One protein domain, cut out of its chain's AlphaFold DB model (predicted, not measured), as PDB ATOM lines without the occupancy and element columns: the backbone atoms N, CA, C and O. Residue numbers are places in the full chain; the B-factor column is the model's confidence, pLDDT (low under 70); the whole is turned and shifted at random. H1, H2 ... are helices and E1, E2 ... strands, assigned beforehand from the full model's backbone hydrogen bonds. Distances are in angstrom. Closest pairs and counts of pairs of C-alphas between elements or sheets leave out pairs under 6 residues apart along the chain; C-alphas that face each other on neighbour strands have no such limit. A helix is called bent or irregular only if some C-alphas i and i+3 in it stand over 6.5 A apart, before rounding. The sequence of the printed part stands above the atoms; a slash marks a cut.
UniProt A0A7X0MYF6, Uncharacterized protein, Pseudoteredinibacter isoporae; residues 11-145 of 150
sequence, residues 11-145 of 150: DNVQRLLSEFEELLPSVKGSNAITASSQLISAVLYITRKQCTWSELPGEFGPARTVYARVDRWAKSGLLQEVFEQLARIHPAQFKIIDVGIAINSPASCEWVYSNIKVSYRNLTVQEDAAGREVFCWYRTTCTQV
ATOM      1  N   ASP A  11     -24.029  52.718  17.744       52.03
ATOM      2  CA  ASP A  11     -25.324  52.233  18.194       52.03
ATOM      3  C   ASP A  11     -25.199  50.824  18.777       52.03
ATOM      4  O   ASP A  11     -25.809  50.542  19.805       52.03
ATOM      5  N   ASN A  12     -24.358  49.956  18.200       56.59
ATOM      6  CA  ASN A  12     -24.054  48.654  18.790       56.59
ATOM      7  C   ASN A  12     -23.244  48.811  20.088       56.59
ATOM      8  O   ASN A  12     -23.643  48.288  21.121       56.59
ATOM      9  N   VAL A  13     -22.170  49.611  20.092       53.78
ATOM     10  CA  VAL A  13     -21.366  49.834  21.314       53.78
ATOM     11  C   VAL A  13     -22.190  50.504  22.418       53.78
ATOM     12  O   VAL A  13     -22.154  50.047  23.555       53.78
ATOM     13  N   GLN A  14     -22.982  51.535  22.110       55.66
ATOM     14  CA  GLN A  14     -23.861  52.168  23.095       55.66
ATOM     15  C   GLN A  14     -24.978  51.234  23.564       55.66
ATOM     16  O   GLN A  14     -25.240  51.221  24.758       55.66
ATOM     17  N   ARG A  15     -25.585  50.416  22.691       60.38
ATOM     18  CA  ARG A  15     -26.585  49.409  23.096       60.38
ATOM     19  C   ARG A  15     -25.997  48.407  24.091       60.38
ATOM     20  O   ARG A  15     -26.571  48.212  25.156       60.38
ATOM     21  N   LEU A  16     -24.838  47.828  23.768       59.34
ATOM     22  CA  LEU A  16     -24.126  46.884  24.639       59.34
ATOM     23  C   LEU A  16     -23.777  47.524  25.988       59.34
ATOM     24  O   LEU A  16     -23.828  46.878  27.029       59.34
ATOM     25  N   LEU A  17     -23.433  48.813  25.976       58.16
ATOM     26  CA  LEU A  17     -23.093  49.557  27.182       58.16
ATOM     27  C   LEU A  17     -24.313  49.976  28.004       58.16
ATOM     28  O   LEU A  17     -24.203  50.000  29.224       58.16
ATOM     29  N   SER A  18     -25.458  50.266  27.384       58.78
ATOM     30  CA  SER A  18     -26.717  50.527  28.091       58.78
ATOM     31  C   SER A  18     -27.216  49.289  28.838       58.78
ATOM     32  O   SER A  18     -27.703  49.418  29.953       58.78
ATOM     33  N   GLU A  19     -27.024  48.088  28.284       58.41
ATOM     34  CA  GLU A  19     -27.281  46.820  28.992       58.41
ATOM     35  C   GLU A  19     -26.275  46.579  30.137       58.41
ATOM     36  O   GLU A  19     -26.559  45.875  31.104       58.41
ATOM     37  N   PHE A  20     -25.101  47.209  30.057       58.53
ATOM     38  CA  PHE A  20     -24.026  47.096  31.037       58.53
ATOM     39  C   PHE A  20     -24.113  48.116  32.187       58.53
ATOM     40  O   PHE A  20     -23.523  47.897  33.247       58.53
ATOM     41  N   GLU A  21     -24.860  49.215  32.021       61.22
ATOM     42  CA  GLU A  21     -25.055  50.234  33.066       61.22
ATOM     43  C   GLU A  21     -25.659  49.648  34.352       61.22
ATOM     44  O   GLU A  21     -25.324  50.111  35.443       61.22
ATOM     45  N   GLU A  22     -26.469  48.591  34.241       58.25
ATOM     46  CA  GLU A  22     -27.059  47.879  35.383       58.25
ATOM     47  C   GLU A  22     -26.079  46.925  36.095       58.25
ATOM     48  O   GLU A  22     -26.300  46.562  37.251       58.25
ATOM     49  N   LEU A  23     -24.991  46.520  35.430       54.62
ATOM     50  CA  LEU A  23     -24.053  45.488  35.899       54.62
ATOM     51  C   LEU A  23     -22.763  46.050  36.490       54.62
ATOM     52  O   LEU A  23     -22.004  45.332  37.143       54.62
ATOM     53  N   LEU A  24     -22.498  47.332  36.258       60.12
ATOM     54  CA  LEU A  24     -21.359  48.010  36.845       60.12
ATOM     55  C   LEU A  24     -21.539  48.135  38.363       60.12
ATOM     56  O   LEU A  24     -22.617  48.528  38.821       60.12
ATOM     57  N   PRO A  25     -20.492  47.882  39.173       52.81
ATOM     58  CA  PRO A  25     -20.558  48.156  40.598       52.81
ATOM     59  C   PRO A  25     -20.940  49.625  40.781       52.81
ATOM     60  O   PRO A  25     -20.249  50.519  40.286       52.81
ATOM     61  N   SER A  26     -22.074  49.863  41.448       47.19
ATOM     62  CA  SER A  26     -22.618  51.199  41.690       47.19
ATOM     63  C   SER A  26     -21.607  52.020  42.488       47.19
ATOM     64  O   SER A  26     -21.557  51.991  43.720       47.19
ATOM     65  N   VAL A  27     -20.743  52.750  41.788       48.09
ATOM     66  CA  VAL A  27     -19.919  53.778  42.408       48.09
ATOM     67  C   VAL A  27     -20.897  54.877  42.794       48.09
ATOM     68  O   VAL A  27     -21.444  55.555  41.928       48.09
ATOM     69  N   LYS A  28     -21.179  54.999  44.097       38.53
ATOM     70  CA  LYS A  28     -22.141  55.963  44.648       38.53
ATOM     71  C   LYS A  28     -21.921  57.357  44.038       38.53
ATOM     72  O   LYS A  28     -20.914  58.003  44.319       38.53
ATOM     73  N   GLY A  29     -22.881  57.808  43.227       40.16
ATOM     74  CA  GLY A  29     -22.922  59.138  42.613       40.16
ATOM     75  C   GLY A  29     -23.260  59.103  41.119       40.16
ATOM     76  O   GLY A  29     -22.610  58.411  40.339       40.16
ATOM     77  N   SER A  30     -24.238  59.907  40.696       38.94
ATOM     78  CA  SER A  30     -24.783  59.924  39.326       38.94
ATOM     79  C   SER A  30     -23.754  60.212  38.220       38.94
ATOM     80  O   SER A  30     -23.971  59.850  37.071       38.94
ATOM     81  N   ASN A  31     -22.603  60.806  38.557       47.41
ATOM     82  CA  ASN A  31     -21.542  61.153  37.602       47.41
ATOM     83  C   ASN A  31     -20.522  60.023  37.361       47.41
ATOM     84  O   ASN A  31     -19.672  60.146  36.478       47.41
ATOM     85  N   ALA A  32     -20.555  58.944  38.150       47.69
ATOM     86  CA  ALA A  32     -19.608  57.838  38.013       47.69
ATOM     87  C   ALA A  32     -20.049  56.813  36.954       47.69
ATOM     88  O   ALA A  32     -19.202  56.247  36.274       47.69
ATOM     89  N   ILE A  33     -21.358  56.621  36.765       47.44
ATOM     90  CA  ILE A  33     -21.921  55.619  35.844       47.44
ATOM     91  C   ILE A  33     -21.719  56.037  34.379       47.44
ATOM     92  O   ILE A  33     -21.153  55.275  33.601       47.44
ATOM     93  N   THR A  34     -22.036  57.291  34.026       48.66
ATOM     94  CA  THR A  34     -21.758  57.848  32.686       48.66
ATOM     95  C   THR A  34     -20.260  57.875  32.367       48.66
ATOM     96  O   THR A  34     -19.863  57.751  31.213       48.66
ATOM     97  N   ALA A  35     -19.404  58.001  33.386       62.62
ATOM     98  CA  ALA A  35     -17.964  57.898  33.195       62.62
ATOM     99  C   ALA A  35     -17.534  56.457  32.879       62.62
ATOM    100  O   ALA A  35     -16.673  56.262  32.030       62.62
ATOM    101  N   SER A  36     -18.124  55.453  33.526       70.69
ATOM    102  CA  SER A  36     -17.769  54.042  33.343       70.69
ATOM    103  C   SER A  36     -18.068  53.521  31.936       70.69
ATOM    104  O   SER A  36     -17.192  52.915  31.318       70.69
ATOM    105  N   SER A  37     -19.255  53.800  31.386       71.69
ATOM    106  CA  SER A  37     -19.606  53.393  30.015       71.69
ATOM    107  C   SER A  37     -18.725  54.086  28.967       71.69
ATOM    108  O   SER A  37     -18.264  53.450  28.014       71.69
ATOM    109  N   GLN A  38     -18.384  55.361  29.182       74.06
ATOM    110  CA  GLN A  38     -17.430  56.094  28.343       74.06
ATOM    111  C   GLN A  38     -16.010  55.515  28.404       74.06
ATOM    112  O   GLN A  38     -15.339  55.458  27.374       74.06
ATOM    113  N   LEU A  39     -15.547  55.052  29.572       79.81
ATOM    114  CA  LEU A  39     -14.233  54.410  29.694       79.81
ATOM    115  C   LEU A  39     -14.171  53.105  28.898       79.81
ATOM    116  O   LEU A  39     -13.214  52.903  28.155       79.81
ATOM    117  N   ILE A  40     -15.184  52.241  29.018       82.12
ATOM    118  CA  ILE A  40     -15.231  50.989  28.251       82.12
ATOM    119  C   ILE A  40     -15.321  51.286  26.752       82.12
ATOM    120  O   ILE A  40     -14.563  50.705  25.978       82.12
ATOM    121  N   SER A  41     -16.145  52.257  26.345       81.69
ATOM    122  CA  SER A  41     -16.204  52.717  24.948       81.69
ATOM    123  C   SER A  41     -14.832  53.142  24.421       81.69
ATOM    124  O   SER A  41     -14.439  52.743  23.328       81.69
ATOM    125  N   ALA A  42     -14.087  53.931  25.202       84.38
ATOM    126  CA  ALA A  42     -12.769  54.421  24.817       84.38
ATOM    127  C   ALA A  42     -11.742  53.285  24.687       84.38
ATOM    128  O   ALA A  42     -10.922  53.294  23.769       84.38
ATOM    129  N   VAL A  43     -11.797  52.286  25.576       87.31
ATOM    130  CA  VAL A  43     -10.944  51.092  25.484       87.31
ATOM    131  C   VAL A  43     -11.265  50.300  24.216       87.31
ATOM    132  O   VAL A  43     -10.354  49.989  23.454       87.31
ATOM    133  N   LEU A  44     -12.546  50.040  23.939       86.06
ATOM    134  CA  LEU A  44     -12.975  49.340  22.722       86.06
ATOM    135  C   LEU A  44     -12.560  50.091  21.454       86.06
ATOM    136  O   LEU A  44     -12.092  49.467  20.500       86.06
ATOM    137  N   TYR A  45     -12.683  51.421  21.460       83.94
ATOM    138  CA  TYR A  45     -12.245  52.289  20.368       83.94
ATOM    139  C   TYR A  45     -10.762  52.082  20.063       83.94
ATOM    140  O   TYR A  45     -10.396  51.773  18.929       83.94
ATOM    141  N   ILE A  46      -9.916  52.222  21.085       85.94
ATOM    142  CA  ILE A  46      -8.460  52.118  20.953       85.94
ATOM    143  C   ILE A  46      -8.052  50.725  20.492       85.94
ATOM    144  O   ILE A  46      -7.223  50.609  19.591       85.94
ATOM    145  N   THR A  47      -8.652  49.674  21.051       87.94
ATOM    146  CA  THR A  47      -8.329  48.303  20.652       87.94
ATOM    147  C   THR A  47      -8.744  48.026  19.210       87.94
ATOM    148  O   THR A  47      -7.971  47.434  18.461       87.94
ATOM    149  N   ARG A  48      -9.929  48.480  18.785       84.94
ATOM    150  CA  ARG A  48     -10.421  48.253  17.420       84.94
ATOM    151  C   ARG A  48      -9.652  49.059  16.377       84.94
ATOM    152  O   ARG A  48      -9.314  48.531  15.324       84.94
ATOM    153  N   LYS A  49      -9.375  50.337  16.649       84.12
ATOM    154  CA  LYS A  49      -8.627  51.217  15.735       84.12
ATOM    155  C   LYS A  49      -7.115  51.001  15.799       84.12
ATOM    156  O   LYS A  49      -6.412  51.521  14.940       84.12
ATOM    157  N   GLN A  50      -6.629  50.271  16.805       82.81
ATOM    158  CA  GLN A  50      -5.207  50.108  17.120       82.81
ATOM    159  C   GLN A  50      -4.457  51.448  17.184       82.81
ATOM    160  O   GLN A  50      -3.316  51.565  16.742       82.81
ATOM    161  N   CYS A  51      -5.113  52.476  17.723       82.94
ATOM    162  CA  CYS A  51      -4.560  53.822  17.824       82.94
ATOM    163  C   CYS A  51      -3.970  54.086  19.214       82.94
ATOM    164  O   CYS A  51      -4.176  53.341  20.173       82.94
ATOM    165  N   THR A  52      -3.228  55.176  19.348       87.25
ATOM    166  CA  THR A  52      -2.689  55.613  20.638       87.25
ATOM    167  C   THR A  52      -3.733  56.382  21.451       87.25
ATOM    168  O   THR A  52      -4.693  56.931  20.915       87.25
ATOM    169  N   TRP A  53      -3.527  56.488  22.770       86.50
ATOM    170  CA  TRP A  53      -4.386  57.304  23.639       86.50
ATOM    171  C   TRP A  53      -4.429  58.776  23.218       86.50
ATOM    172  O   TRP A  53      -5.452  59.423  23.396       86.50
ATOM    173  N   SER A  54      -3.343  59.307  22.649       86.25
ATOM    174  CA  SER A  54      -3.284  60.694  22.169       86.25
ATOM    175  C   SER A  54      -4.189  60.954  20.961       86.25
ATOM    176  O   SER A  54      -4.560  62.098  20.724       86.25
ATOM    177  N   GLU A  55      -4.554  59.907  20.222       84.38
ATOM    178  CA  GLU A  55      -5.468  59.962  19.075       84.38
ATOM    179  C   GLU A  55      -6.920  59.690  19.480       84.38
ATOM    180  O   GLU A  55      -7.810  59.678  18.629       84.38
ATOM    181  N   LEU A  56      -7.174  59.464  20.775       83.00
ATOM    182  CA  LEU A  56      -8.522  59.288  21.284       83.00
ATOM    183  C   LEU A  56      -9.321  60.579  21.035       83.00
ATOM    184  O   LEU A  56      -8.898  61.656  21.474       83.00
ATOM    185  N   PRO A  57     -10.480  60.492  20.369       82.19
ATOM    186  CA  PRO A  57     -11.320  61.654  20.142       82.19
ATOM    187  C   PRO A  57     -11.692  62.362  21.455       82.19
ATOM    188  O   PRO A  57     -11.994  61.729  22.471       82.19
ATOM    189  N   GLY A  58     -11.716  63.698  21.438       76.19
ATOM    190  CA  GLY A  58     -11.969  64.516  22.638       76.19
ATOM    191  C   GLY A  58     -13.363  64.337  23.257       76.19
ATOM    192  O   GLY A  58     -13.625  64.796  24.366       76.19
ATOM    193  N   GLU A  59     -14.256  63.644  22.562       75.38
ATOM    194  CA  GLU A  59     -15.585  63.250  23.021       75.38
ATOM    195  C   GLU A  59     -15.596  62.256  24.187       75.38
ATOM    196  O   GLU A  59     -16.534  62.283  24.981       75.38
ATOM    197  N   PHE A  60     -14.542  61.446  24.330       75.12
ATOM    198  CA  PHE A  60     -14.321  60.573  25.488       75.12
ATOM    199  C   PHE A  60     -13.730  61.335  26.686       75.12
ATOM    200  O   PHE A  60     -13.529  60.774  27.763       75.12
ATOM    201  N   GLY A  61     -13.450  62.628  26.509       81.19
ATOM    202  CA  GLY A  61     -12.752  63.470  27.466       81.19
ATOM    203  C   GLY A  61     -11.229  63.429  27.295       81.19
ATOM    204  O   GLY A  61     -10.703  62.850  26.346       81.19
ATOM    205  N   PRO A  62     -10.480  64.075  28.209       85.69
ATOM    206  CA  PRO A  62      -9.029  64.168  28.095       85.69
ATOM    207  C   PRO A  62      -8.365  62.785  28.140       85.69
ATOM    208  O   PRO A  62      -8.464  62.084  29.150       85.69
ATOM    209  N   ALA A  63      -7.621  62.432  27.087       86.12
ATOM    210  CA  ALA A  63      -6.954  61.136  26.923       86.12
ATOM    211  C   ALA A  63      -6.179  60.668  28.167       86.12
ATOM    212  O   ALA A  63      -6.301  59.524  28.599       86.12
ATOM    213  N   ARG A  64      -5.425  61.576  28.802       88.00
ATOM    214  CA  ARG A  64      -4.663  61.288  30.029       88.00
ATOM    215  C   ARG A  64      -5.558  60.843  31.190       88.00
ATOM    216  O   ARG A  64      -5.177  59.957  31.952       88.00
ATOM    217  N   THR A  65      -6.726  61.458  31.336       86.94
ATOM    218  CA  THR A  65      -7.691  61.138  32.395       86.94
ATOM    219  C   THR A  65      -8.351  59.791  32.137       86.94
ATOM    220  O   THR A  65      -8.485  58.996  33.066       86.94
ATOM    221  N   VAL A  66      -8.722  59.521  30.882       85.94
ATOM    222  CA  VAL A  66      -9.286  58.231  30.461       85.94
ATOM    223  C   VAL A  66      -8.274  57.117  30.724       85.94
ATOM    224  O   VAL A  66      -8.581  56.183  31.463       85.94
ATOM    225  N   TYR A  67      -7.042  57.274  30.234       87.75
ATOM    226  CA  TYR A  67      -5.953  56.325  30.457       87.75
ATOM    227  C   TYR A  67      -5.738  56.026  31.945       87.75
ATOM    228  O   TYR A  67      -5.740  54.866  32.347       87.75
ATOM    229  N   ALA A  68      -5.602  57.059  32.784       87.56
ATOM    230  CA  ALA A  68      -5.339  56.875  34.212       87.56
ATOM    231  C   ALA A  68      -6.469  56.123  34.936       87.56
ATOM    232  O   ALA A  68      -6.220  55.396  35.898       87.56
ATOM    233  N   ARG A  69      -7.719  56.295  34.492       86.81
ATOM    234  CA  ARG A  69      -8.865  55.563  35.042       86.81
ATOM    235  C   ARG A  69      -8.889  54.113  34.570       86.81
ATOM    236  O   ARG A  69      -9.074  53.232  35.403       86.81
ATOM    237  N   VAL A  70      -8.652  53.870  33.280       85.38
ATOM    238  CA  VAL A  70      -8.564  52.518  32.707       85.38
ATOM    239  C   VAL A  70      -7.432  51.724  33.357       85.38
ATOM    240  O   VAL A  70      -7.653  50.599  33.787       85.38
ATOM    241  N   ASP A  71      -6.248  52.321  33.503       86.94
ATOM    242  CA  ASP A  71      -5.104  51.701  34.182       86.94
ATOM    243  C   ASP A  71      -5.440  51.343  35.637       86.94
ATOM    244  O   ASP A  71      -5.137  50.246  36.103       86.94
ATOM    245  N   ARG A  72      -6.156  52.224  36.350       85.69
ATOM    246  CA  ARG A  72      -6.630  51.937  37.710       85.69
ATOM    247  C   ARG A  72      -7.618  50.768  37.747       85.69
ATOM    248  O   ARG A  72      -7.519  49.941  38.646       85.69
ATOM    249  N   TRP A  73      -8.553  50.700  36.800       86.31
ATOM    250  CA  TRP A  73      -9.536  49.613  36.703       86.31
ATOM    251  C   TRP A  73      -8.904  48.277  36.314       86.31
ATOM    252  O   TRP A  73      -9.318  47.230  36.808       86.31
ATOM    253  N   ALA A  74      -7.891  48.306  35.451       85.81
ATOM    254  CA  ALA A  74      -7.127  47.122  35.093       85.81
ATOM    255  C   ALA A  74      -6.338  46.599  36.308       85.81
ATOM    256  O   ALA A  74      -6.412  45.414  36.628       85.81
ATOM    257  N   LYS A  75      -5.698  47.500  37.067       84.44
ATOM    258  CA  LYS A  75      -4.988  47.180  38.319       84.44
ATOM    259  C   LYS A  75      -5.872  46.683  39.447       84.44
ATOM    260  O   LYS A  75      -5.420  45.862  40.237       84.44
ATOM    261  N   SER A  76      -7.116  47.142  39.524       82.94
ATOM    262  CA  SER A  76      -8.068  46.642  40.515       82.94
ATOM    263  C   SER A  76      -8.769  45.348  40.090       82.94
ATOM    264  O   SER A  76      -9.576  44.840  40.859       82.94
ATOM    265  N   GLY A  77      -8.529  44.842  38.874       82.00
ATOM    266  CA  GLY A  77      -9.217  43.670  38.319       82.00
ATOM    267  C   GLY A  77     -10.645  43.934  37.824       82.00
ATOM    268  O   GLY A  77     -11.240  43.063  37.196       82.00
ATOM    269  N   LEU A  78     -11.173  45.148  38.019       83.62
ATOM    270  CA  LEU A  78     -12.527  45.520  37.590       83.62
ATOM    271  C   LEU A  78     -12.692  45.399  36.078       83.62
ATOM    272  O   LEU A  78     -13.742  44.985  35.602       83.62
ATOM    273  N   LEU A  79     -11.651  45.746  35.316       83.94
ATOM    274  CA  LEU A  79     -11.714  45.658  33.862       83.94
ATOM    275  C   LEU A  79     -11.876  44.202  33.400       83.94
ATOM    276  O   LEU A  79     -12.682  43.937  32.516       83.94
ATOM    277  N   GLN A  80     -11.185  43.254  34.042       86.75
ATOM    278  CA  GLN A  80     -11.363  41.830  33.754       86.75
ATOM    279  C   GLN A  80     -12.789  41.374  34.079       86.75
ATOM    280  O   GLN A  80     -13.415  40.732  33.242       86.75
ATOM    281  N   GLU A  81     -13.314  41.724  35.254       84.31
ATOM    282  CA  GLU A  81     -14.674  41.355  35.665       84.31
ATOM    283  C   GLU A  81     -15.726  41.883  34.679       84.31
ATOM    284  O   GLU A  81     -16.607  41.142  34.245       84.31
ATOM    285  N   VAL A  82     -15.584  43.140  34.252       83.06
ATOM    286  CA  VAL A  82     -16.424  43.758  33.218       83.06
ATOM    287  C   VAL A  82     -16.425  42.923  31.936       83.06
ATOM    288  O   VAL A  82     -17.492  42.571  31.432       83.06
ATOM    289  N   PHE A  83     -15.248  42.570  31.414       85.56
ATOM    290  CA  PHE A  83     -15.153  41.793  30.177       85.56
ATOM    291  C   PHE A  83     -15.656  40.355  30.332       85.56
ATOM    292  O   PHE A  83     -16.244  39.818  29.392       85.56
ATOM    293  N   GLU A  84     -15.498  39.743  31.507       86.94
ATOM    294  CA  GLU A  84     -16.083  38.433  31.812       86.94
ATOM    295  C   GLU A  84     -17.618  38.484  31.768       86.94
ATOM    296  O   GLU A  84     -18.240  37.599  31.177       86.94
ATOM    297  N   GLN A  85     -18.246  39.538  32.301       83.56
ATOM    298  CA  GLN A  85     -19.698  39.722  32.186       83.56
ATOM    299  C   GLN A  85     -20.134  39.996  30.740       83.56
ATOM    300  O   GLN A  85     -21.098  39.391  30.269       83.56
ATOM    301  N   LEU A  86     -19.402  40.834  30.000       81.94
ATOM    302  CA  LEU A  86     -19.697  41.112  28.588       81.94
ATOM    303  C   LEU A  86     -19.628  39.846  27.726       81.94
ATOM    304  O   LEU A  86     -20.498  39.628  26.885       81.94
ATOM    305  N   ALA A  87     -18.649  38.973  27.970       87.31
ATOM    306  CA  ALA A  87     -18.548  37.680  27.297       87.31
ATOM    307  C   ALA A  87     -19.712  36.737  27.634       87.31
ATOM    308  O   ALA A  87     -20.116  35.942  26.787       87.31
ATOM    309  N   ARG A  88     -20.289  36.828  28.840       85.56
ATOM    310  CA  ARG A  88     -21.473  36.037  29.217       85.56
ATOM    311  C   ARG A  88     -22.741  36.506  28.507       85.56
ATOM    312  O   ARG A  88     -23.550  35.667  28.124       85.56
ATOM    313  N   ILE A  89     -22.918  37.817  28.352       82.00
ATOM    314  CA  ILE A  89     -24.142  38.409  27.785       82.00
ATOM    315  C   ILE A  89     -24.083  38.415  26.257       82.00
ATOM    316  O   ILE A  89     -25.059  38.080  25.588       82.00
ATOM    317  N   HIS A  90     -22.911  38.717  25.694       82.69
ATOM    318  CA  HIS A  90     -22.690  38.817  24.254       82.69
ATOM    319  C   HIS A  90     -21.527  37.921  23.792       82.69
ATOM    320  O   HIS A  90     -20.528  38.418  23.260       82.69
ATOM    321  N   PRO A  91     -21.658  36.585  23.901       85.06
ATOM    322  CA  PRO A  91     -20.590  35.632  23.567       85.06
ATOM    323  C   PRO A  91     -20.178  35.643  22.086       85.06
ATOM    324  O   PRO A  91     -19.108  35.154  21.721       85.06
ATOM    325  N   ALA A  92     -21.024  36.193  21.209       83.06
ATOM    326  CA  ALA A  92     -20.698  36.381  19.799       83.06
ATOM    327  C   ALA A  92     -19.727  37.551  19.555       83.06
ATOM    328  O   ALA A  92     -19.058  37.557  18.529       83.06
ATOM    329  N   GLN A  93     -19.661  38.525  20.469       81.69
ATOM    330  CA  GLN A  93     -18.860  39.748  20.324       81.69
ATOM    331  C   GLN A  93     -17.683  39.808  21.301       81.69
ATOM    332  O   GLN A  93     -16.668  40.417  20.976       81.69
ATOM    333  N   PHE A  94     -17.788  39.160  22.465       87.94
ATOM    334  CA  PHE A  94     -16.746  39.135  23.489       87.94
ATOM    335  C   PHE A  94     -16.376  37.704  23.866       87.94
ATOM    336  O   PHE A  94     -17.246  36.856  24.067       87.94
ATOM    337  N   LYS A  95     -15.076  37.440  24.006       91.56
ATOM    338  CA  LYS A  95     -14.535  36.143  24.421       91.56
ATOM    339  C   LYS A  95     -13.470  36.310  25.491       91.56
ATOM    340  O   LYS A  95     -12.637  37.211  25.418       91.56
ATOM    341  N   ILE A  96     -13.468  35.386  26.447       92.62
ATOM    342  CA  ILE A  96     -12.373  35.218  27.401       92.62
ATOM    343  C   ILE A  96     -11.469  34.106  26.889       92.62
ATOM    344  O   ILE A  96     -11.946  33.013  26.583       92.62
ATOM    345  N   ILE A  97     -10.175  34.392  26.787       92.06
ATOM    346  CA  ILE A  97      -9.166  33.417  26.382       92.06
ATOM    347  C   ILE A  97      -8.222  33.187  27.554       92.06
ATOM    348  O   ILE A  97      -7.500  34.093  27.967       92.06
ATOM    349  N   ASP A  98      -8.217  31.967  28.079       90.12
ATOM    350  CA  ASP A  98      -7.298  31.565  29.137       90.12
ATOM    351  C   ASP A  98      -5.903  31.283  28.584       90.12
ATOM    352  O   ASP A  98      -5.726  30.478  27.669       90.12
ATOM    353  N   VAL A  99      -4.896  31.926  29.174       87.06
ATOM    354  CA  VAL A  99      -3.485  31.721  28.833       87.06
ATOM    355  C   VAL A  99      -2.734  31.316  30.089       87.06
ATOM    356  O   VAL A  99      -2.601  32.103  31.024       87.06
ATOM    357  N   GLY A 100      -2.241  30.081  30.114       84.94
ATOM    358  CA  GLY A 100      -1.387  29.580  31.185       84.94
ATOM    359  C   GLY A 100       0.076  29.905  30.917       84.94
ATOM    360  O   GLY A 100       0.626  29.489  29.900       84.94
ATOM    361  N   ILE A 101       0.720  30.618  31.838       82.69
ATOM    362  CA  ILE A 101       2.162  30.867  31.812       82.69
ATOM    363  C   ILE A 101       2.809  30.053  32.933       82.69
ATOM    364  O   ILE A 101       2.513  30.242  34.115       82.69
ATOM    365  N   ALA A 102       3.697  29.138  32.551       82.88
ATOM    366  CA  ALA A 102       4.522  28.373  33.474       82.88
ATOM    367  C   ALA A 102       5.810  29.147  33.766       82.88
ATOM    368  O   ALA A 102       6.531  29.529  32.844       82.88
ATOM    369  N   ILE A 103       6.096  29.385  35.044       81.19
ATOM    370  CA  ILE A 103       7.246  30.188  35.462       81.19
ATOM    371  C   ILE A 103       8.077  29.416  36.482       81.19
ATOM    372  O   ILE A 103       7.545  28.845  37.430       81.19
ATOM    373  N   ASN A 104       9.394  29.415  36.296       82.56
ATOM    374  CA  ASN A 104      10.354  28.720  37.156       82.56
ATOM    375  C   ASN A 104      10.999  29.624  38.229       82.56
ATOM    376  O   ASN A 104      11.715  29.122  39.090       82.56
ATOM    377  N   SER A 105      10.749  30.939  38.196       82.31
ATOM    378  CA  SER A 105      11.318  31.926  39.124       82.31
ATOM    379  C   SER A 105      10.242  32.797  39.794       82.31
ATOM    380  O   SER A 105       9.386  33.348  39.093       82.31
ATOM    381  N   PRO A 106      10.305  33.014  41.124       78.12
ATOM    382  CA  PRO A 106       9.400  33.923  41.832       78.12
ATOM    383  C   PRO A 106       9.404  35.358  41.283       78.12
ATOM    384  O   PRO A 106       8.346  35.965  41.158       78.12
ATOM    385  N   ALA A 107      10.567  35.887  40.883       80.81
ATOM    386  CA  ALA A 107      10.675  37.248  40.344       80.81
ATOM    387  C   ALA A 107       9.925  37.408  39.009       80.81
ATOM    388  O   ALA A 107       9.278  38.424  38.760       80.81
ATOM    389  N   SER A 108       9.959  36.377  38.164       80.44
ATOM    390  CA  SER A 108       9.217  36.357  36.904       80.44
ATOM    391  C   SER A 108       7.704  36.245  37.135       80.44
ATOM    392  O   SER A 108       6.929  36.831  36.382       80.44
ATOM    393  N   CYS A 109       7.271  35.553  38.197       79.12
ATOM    394  CA  CYS A 109       5.863  35.497  38.611       79.12
ATOM    395  C   CYS A 109       5.342  36.882  39.016       79.12
ATOM    396  O   CYS A 109       4.295  37.316  38.528       79.12
ATOM    397  N   GLU A 110       6.121  37.610  39.818       79.44
ATOM    398  CA  GLU A 110       5.800  38.978  40.234       79.44
ATOM    399  C   GLU A 110       5.732  39.941  39.036       79.44
ATOM    400  O   GLU A 110       4.812  40.757  38.918       79.44
ATOM    401  N   TRP A 111       6.663  39.800  38.085       83.62
ATOM    402  CA  TRP A 111       6.658  40.598  36.859       83.62
ATOM    403  C   TRP A 111       5.404  40.350  36.008       83.62
ATOM    404  O   TRP A 111       4.783  41.314  35.551       83.62
ATOM    405  N   VAL A 112       4.997  39.085  35.828       80.81
ATOM    406  CA  VAL A 112       3.768  38.725  35.094       80.81
ATOM    407  C   VAL A 112       2.529  39.282  35.786       80.81
ATOM    408  O   VAL A 112       1.632  39.795  35.112       80.81
ATOM    409  N   TYR A 113       2.482  39.231  37.118       73.69
ATOM    410  CA  TYR A 113       1.381  39.821  37.870       73.69
ATOM    411  C   TYR A 113       1.282  41.330  37.616       73.69
ATOM    412  O   TYR A 113       0.211  41.822  37.273       73.69
ATOM    413  N   SER A 114       2.411  42.040  37.686       76.38
ATOM    414  CA  SER A 114       2.463  43.501  37.577       76.38
ATOM    415  C   SER A 114       2.284  44.054  36.157       76.38
ATOM    416  O   SER A 114       1.835  45.189  36.008       76.38
ATOM    417  N   ASN A 115       2.642  43.300  35.110       76.19
ATOM    418  CA  ASN A 115       2.674  43.816  33.730       76.19
ATOM    419  C   ASN A 115       1.644  43.180  32.797       76.19
ATOM    420  O   ASN A 115       1.228  43.819  31.830       76.19
ATOM    421  N   ILE A 116       1.248  41.933  33.060       75.62
ATOM    422  CA  ILE A 116       0.371  41.172  32.166       75.62
ATOM    423  C   ILE A 116      -1.014  41.034  32.789       75.62
ATOM    424  O   ILE A 116      -1.986  41.487  32.200       75.62
ATOM    425  N   LYS A 117      -1.135  40.490  34.007       72.81
ATOM    426  CA  LYS A 117      -2.461  40.223  34.606       72.81
ATOM    427  C   LYS A 117      -3.316  41.477  34.806       72.81
ATOM    428  O   LYS A 117      -4.529  41.416  34.659       72.81
ATOM    429  N   VAL A 118      -2.681  42.602  35.114       77.25
ATOM    430  CA  VAL A 118      -3.345  43.861  35.488       77.25
ATOM    431  C   VAL A 118      -3.415  44.890  34.356       77.25
ATOM    432  O   VAL A 118      -3.574  46.084  34.606       77.25
ATOM    433  N   SER A 119      -3.251  44.459  33.104       81.88
ATOM    434  CA  SER A 119      -3.124  45.358  31.956       81.88
ATOM    435  C   SER A 119      -4.393  45.418  31.113       81.88
ATOM    436  O   SER A 119      -4.947  44.395  30.721       81.88
ATOM    437  N   TYR A 120      -4.806  46.629  30.725       78.69
ATOM    438  CA  TYR A 120      -5.871  46.811  29.726       78.69
ATOM    439  C   TYR A 120      -5.481  46.261  28.346       78.69
ATOM    440  O   TYR A 120      -6.348  46.009  27.514       78.69
ATOM    441  N   ARG A 121      -4.179  46.049  28.100       83.00
ATOM    442  CA  ARG A 121      -3.664  45.463  26.853       83.00
ATOM    443  C   ARG A 121      -3.998  43.980  26.696       83.00
ATOM    444  O   ARG A 121      -3.709  43.412  25.650       83.00
ATOM    445  N   ASN A 122      -4.626  43.371  27.699       86.69
ATOM    446  CA  ASN A 122      -5.197  42.036  27.574       86.69
ATOM    447  C   ASN A 122      -6.398  42.005  26.624       86.69
ATOM    448  O   ASN A 122      -6.798  40.920  26.214       86.69
ATOM    449  N   LEU A 123      -6.963  43.159  26.256       89.62
ATOM    450  CA  LEU A 123      -8.005  43.247  25.246       89.62
ATOM    451  C   LEU A 123      -7.415  43.371  23.838       89.62
ATOM    452  O   LEU A 123      -6.640  44.285  23.553       89.62
ATOM    453  N   THR A 124      -7.860  42.500  22.941       90.00
ATOM    454  CA  THR A 124      -7.501  42.492  21.516       90.00
ATOM    455  C   THR A 124      -8.748  42.308  20.651       90.00
ATOM    456  O   THR A 124      -9.795  41.917  21.163       90.00
ATOM    457  N   VAL A 125      -8.649  42.589  19.352       88.94
ATOM    458  CA  VAL A 125      -9.690  42.249  18.369       88.94
ATOM    459  C   VAL A 125      -9.160  41.143  17.464       88.94
ATOM    460  O   VAL A 125      -8.020  41.209  17.007       88.94
ATOM    461  N   GLN A 126      -9.986  40.130  17.225       87.81
ATOM    462  CA  GLN A 126      -9.729  39.036  16.293       87.81
ATOM    463  C   GLN A 126     -10.920  38.851  15.361       87.81
ATOM    464  O   GLN A 126     -12.040  39.217  15.706       87.81
ATOM    465  N   GLU A 127     -10.694  38.247  14.201       86.31
ATOM    466  CA  GLU A 127     -11.773  37.830  13.307       86.31
ATOM    467  C   GLU A 127     -12.190  36.389  13.625       86.31
ATOM    468  O   GLU A 127     -11.349  35.509  13.822       86.31
ATOM    469  N   ASP A 128     -13.497  36.138  13.713       81.31
ATOM    470  CA  ASP A 128     -14.027  34.782  13.826       81.31
ATOM    471  C   ASP A 128     -14.050  34.059  12.468       81.31
ATOM    472  O   ASP A 128     -13.822  34.641  11.409       81.31
ATOM    473  N   ALA A 129     -14.377  32.765  12.486       80.38
ATOM    474  CA  ALA A 129     -14.486  31.953  11.271       80.38
ATOM    475  C   ALA A 129     -15.562  32.442  10.273       80.38
ATOM    476  O   ALA A 129     -15.572  32.005   9.126       80.38
ATOM    477  N   ALA A 130     -16.470  33.322  10.701       81.25
ATOM    478  CA  ALA A 130     -17.493  33.959   9.880       81.25
ATOM    479  C   ALA A 130     -17.099  35.387   9.439       81.25
ATOM    480  O   ALA A 130     -17.933  36.093   8.873       81.25
ATOM    481  N   GLY A 131     -15.855  35.819   9.689       80.94
ATOM    482  CA  GLY A 131     -15.345  37.144   9.330       80.94
ATOM    483  C   GLY A 131     -15.865  38.280  10.216       80.94
ATOM    484  O   GLY A 131     -15.828  39.440   9.813       80.94
ATOM    485  N   ARG A 132     -16.397  37.974  11.405       81.25
ATOM    486  CA  ARG A 132     -16.869  38.985  12.360       81.25
ATOM    487  C   ARG A 132     -15.757  39.355  13.320       81.25
ATOM    488  O   ARG A 132     -15.079  38.481  13.852       81.25
ATOM    489  N   GLU A 133     -15.632  40.643  13.606       84.19
ATOM    490  CA  GLU A 133     -14.746  41.109  14.665       84.19
ATOM    491  C   GLU A 133     -15.278  40.694  16.043       84.19
ATOM    492  O   GLU A 133     -16.440  40.921  16.383       84.19
ATOM    493  N   VAL A 134     -14.394  40.114  16.848       87.00
ATOM    494  CA  VAL A 134     -14.647  39.666  18.212       87.00
ATOM    495  C   VAL A 134     -13.569  40.239  19.119       87.00
ATOM    496  O   VAL A 134     -12.374  40.132  18.848       87.00
ATOM    497  N   PHE A 135     -13.998  40.833  20.224       89.88
ATOM    498  CA  PHE A 135     -13.118  41.312  21.274       89.88
ATOM    499  C   PHE A 135     -12.696  40.149  22.172       89.88
ATOM    500  O   PHE A 135     -13.527  39.480  22.787       89.88
ATOM    501  N   CYS A 136     -11.395  39.921  22.279       91.62
ATOM    502  CA  CYS A 136     -10.810  38.852  23.071       91.62
ATOM    503  C   CYS A 136     -10.066  39.447  24.266       91.62
ATOM    504  O   CYS A 136      -9.090  40.178  24.085       91.62
ATOM    505  N   TRP A 137     -10.515  39.117  25.476       92.38
ATOM    506  CA  TRP A 137      -9.807  39.424  26.714       92.38
ATOM    507  C   TRP A 137      -8.978  38.220  27.158       92.38
ATOM    508  O   TRP A 137      -9.514  37.146  27.444       92.38
ATOM    509  N   TYR A 138      -7.665  38.400  27.241       90.69
ATOM    510  CA  TYR A 138      -6.748  37.366  27.697       90.69
ATOM    511  C   TYR A 138      -6.678  37.322  29.220       90.69
ATOM    512  O   TYR A 138      -6.184  38.243  29.874       90.69
ATOM    513  N   ARG A 139      -7.137  36.212  29.795       88.62
ATOM    514  CA  ARG A 139      -7.001  35.929  31.219       88.62
ATOM    515  C   ARG A 139      -5.754  35.093  31.443       88.62
ATOM    516  O   ARG A 139      -5.704  33.902  31.142       88.62
ATOM    517  N   THR A 140      -4.721  35.728  31.979       83.12
ATOM    518  CA  THR A 140      -3.461  35.046  32.258       83.12
ATOM    519  C   THR A 140      -3.511  34.339  33.609       83.12
ATOM    520  O   THR A 140      -3.662  34.974  34.654       83.12
ATOM    521  N   THR A 141      -3.303  33.027  33.610       81.25
ATOM    522  CA  THR A 141      -3.006  32.250  34.818       81.25
ATOM    523  C   THR A 141      -1.503  32.010  34.888       81.25
ATOM    524  O   THR A 141      -0.836  31.830  33.874       81.25
ATOM    525  N   CYS A 142      -0.935  32.100  36.087       76.00
ATOM    526  CA  CYS A 142       0.499  31.928  36.290       76.00
ATOM    527  C   CYS A 142       0.698  30.782  37.267       76.00
ATOM    528  O   CYS A 142       0.178  30.850  38.382       76.00
ATOM    529  N   THR A 143       1.444  29.765  36.848       78.75
ATOM    530  CA  THR A 143       1.721  28.575  37.651       78.75
ATOM    531  C   THR A 143       3.218  28.483  37.888       78.75
ATOM    532  O   THR A 143       4.001  28.413  36.938       78.75
ATOM    533  N   GLN A 144       3.627  28.484  39.159       68.38
ATOM    534  CA  GLN A 144       5.023  28.268  39.514       68.38
ATOM    535  C   GLN A 144       5.348  26.779  39.387       68.38
ATOM    536  O   GLN A 144       4.791  25.951  40.108       68.38
ATOM    537  N   VAL A 145       6.259  26.441  38.480       75.00
ATOM    538  CA  VAL A 145       6.744  25.069  38.322       75.00
ATOM    539  C   VAL A 145       7.979  24.905  39.198       75.00
ATOM    540  O   VAL A 145       8.944  25.660  39.071       75.00
TER     541      VAL A 145
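What this domain is: This is residues 11 to 145 of the 150 residues of an uncharacterized protein of Pseudoteredinibacter isoporae (UniProt A0A7X0MYF6). A strongly twisted sheet of three strands, long E1 and E3 with short E2 at one edge, has one face covered by helices: H2 over E2 with its last residues, H4 and H5 over E1 and E3. H1 and H3 pack on H2, away from the sheet. The 135 printed residues hold five named helices and three named strands, in the order H1 H2 H3 H4 E1 H5 E2 E3; the class is mixed, helices and strands, and the sheet, E1 E3 E2, is mixed too. The whole is compact, with a radius of gyration of the C-alphas of 15.6 A and spans of 46 by 37 by 29 A.

Where its parts are: H1, residues 11 to 20, begins with C-alpha 11 at (-25.324, 52.233, 18.194). H2, residues 30 to 49, is 29.9 A long. H3 is residues 63 to 75 and H4 residues 78 to 89. E1, residues 94 to 103, is 28.3 A long. H5, residues 106 to 117, is irregular, only just: C-alphas 114 and 117 are 6.6 A apart. E2 is residues 123 to 127; E3, residues 133 to 144, is 34.3 A long and ends with C-alpha 144 at (5.023, 28.268, 39.514).

How they stand to each other: E1 and E3 are parallel, with N 97 and O 137 2.9 A apart, within hydrogen-bond range. E2 and E3 form an antiparallel hairpin, with N 134 and O 126 at 2.8 A. H2 and H4 on one face of the sheet make two layers; H5 is on the same face, along E3. H2 touches H1, closest at the C-alphas of Leu 17 and Ser 37, 5.9 A. Every O i to N i+4 pair is within range in H1, H3 and H4, 14 of 16 in H2 and 7 of 8 in H5.

The domain as a whole: The printed part has no cut; the link H2 to H3 is long. Residues 11 to 35 and 144 have pLDDT under 70.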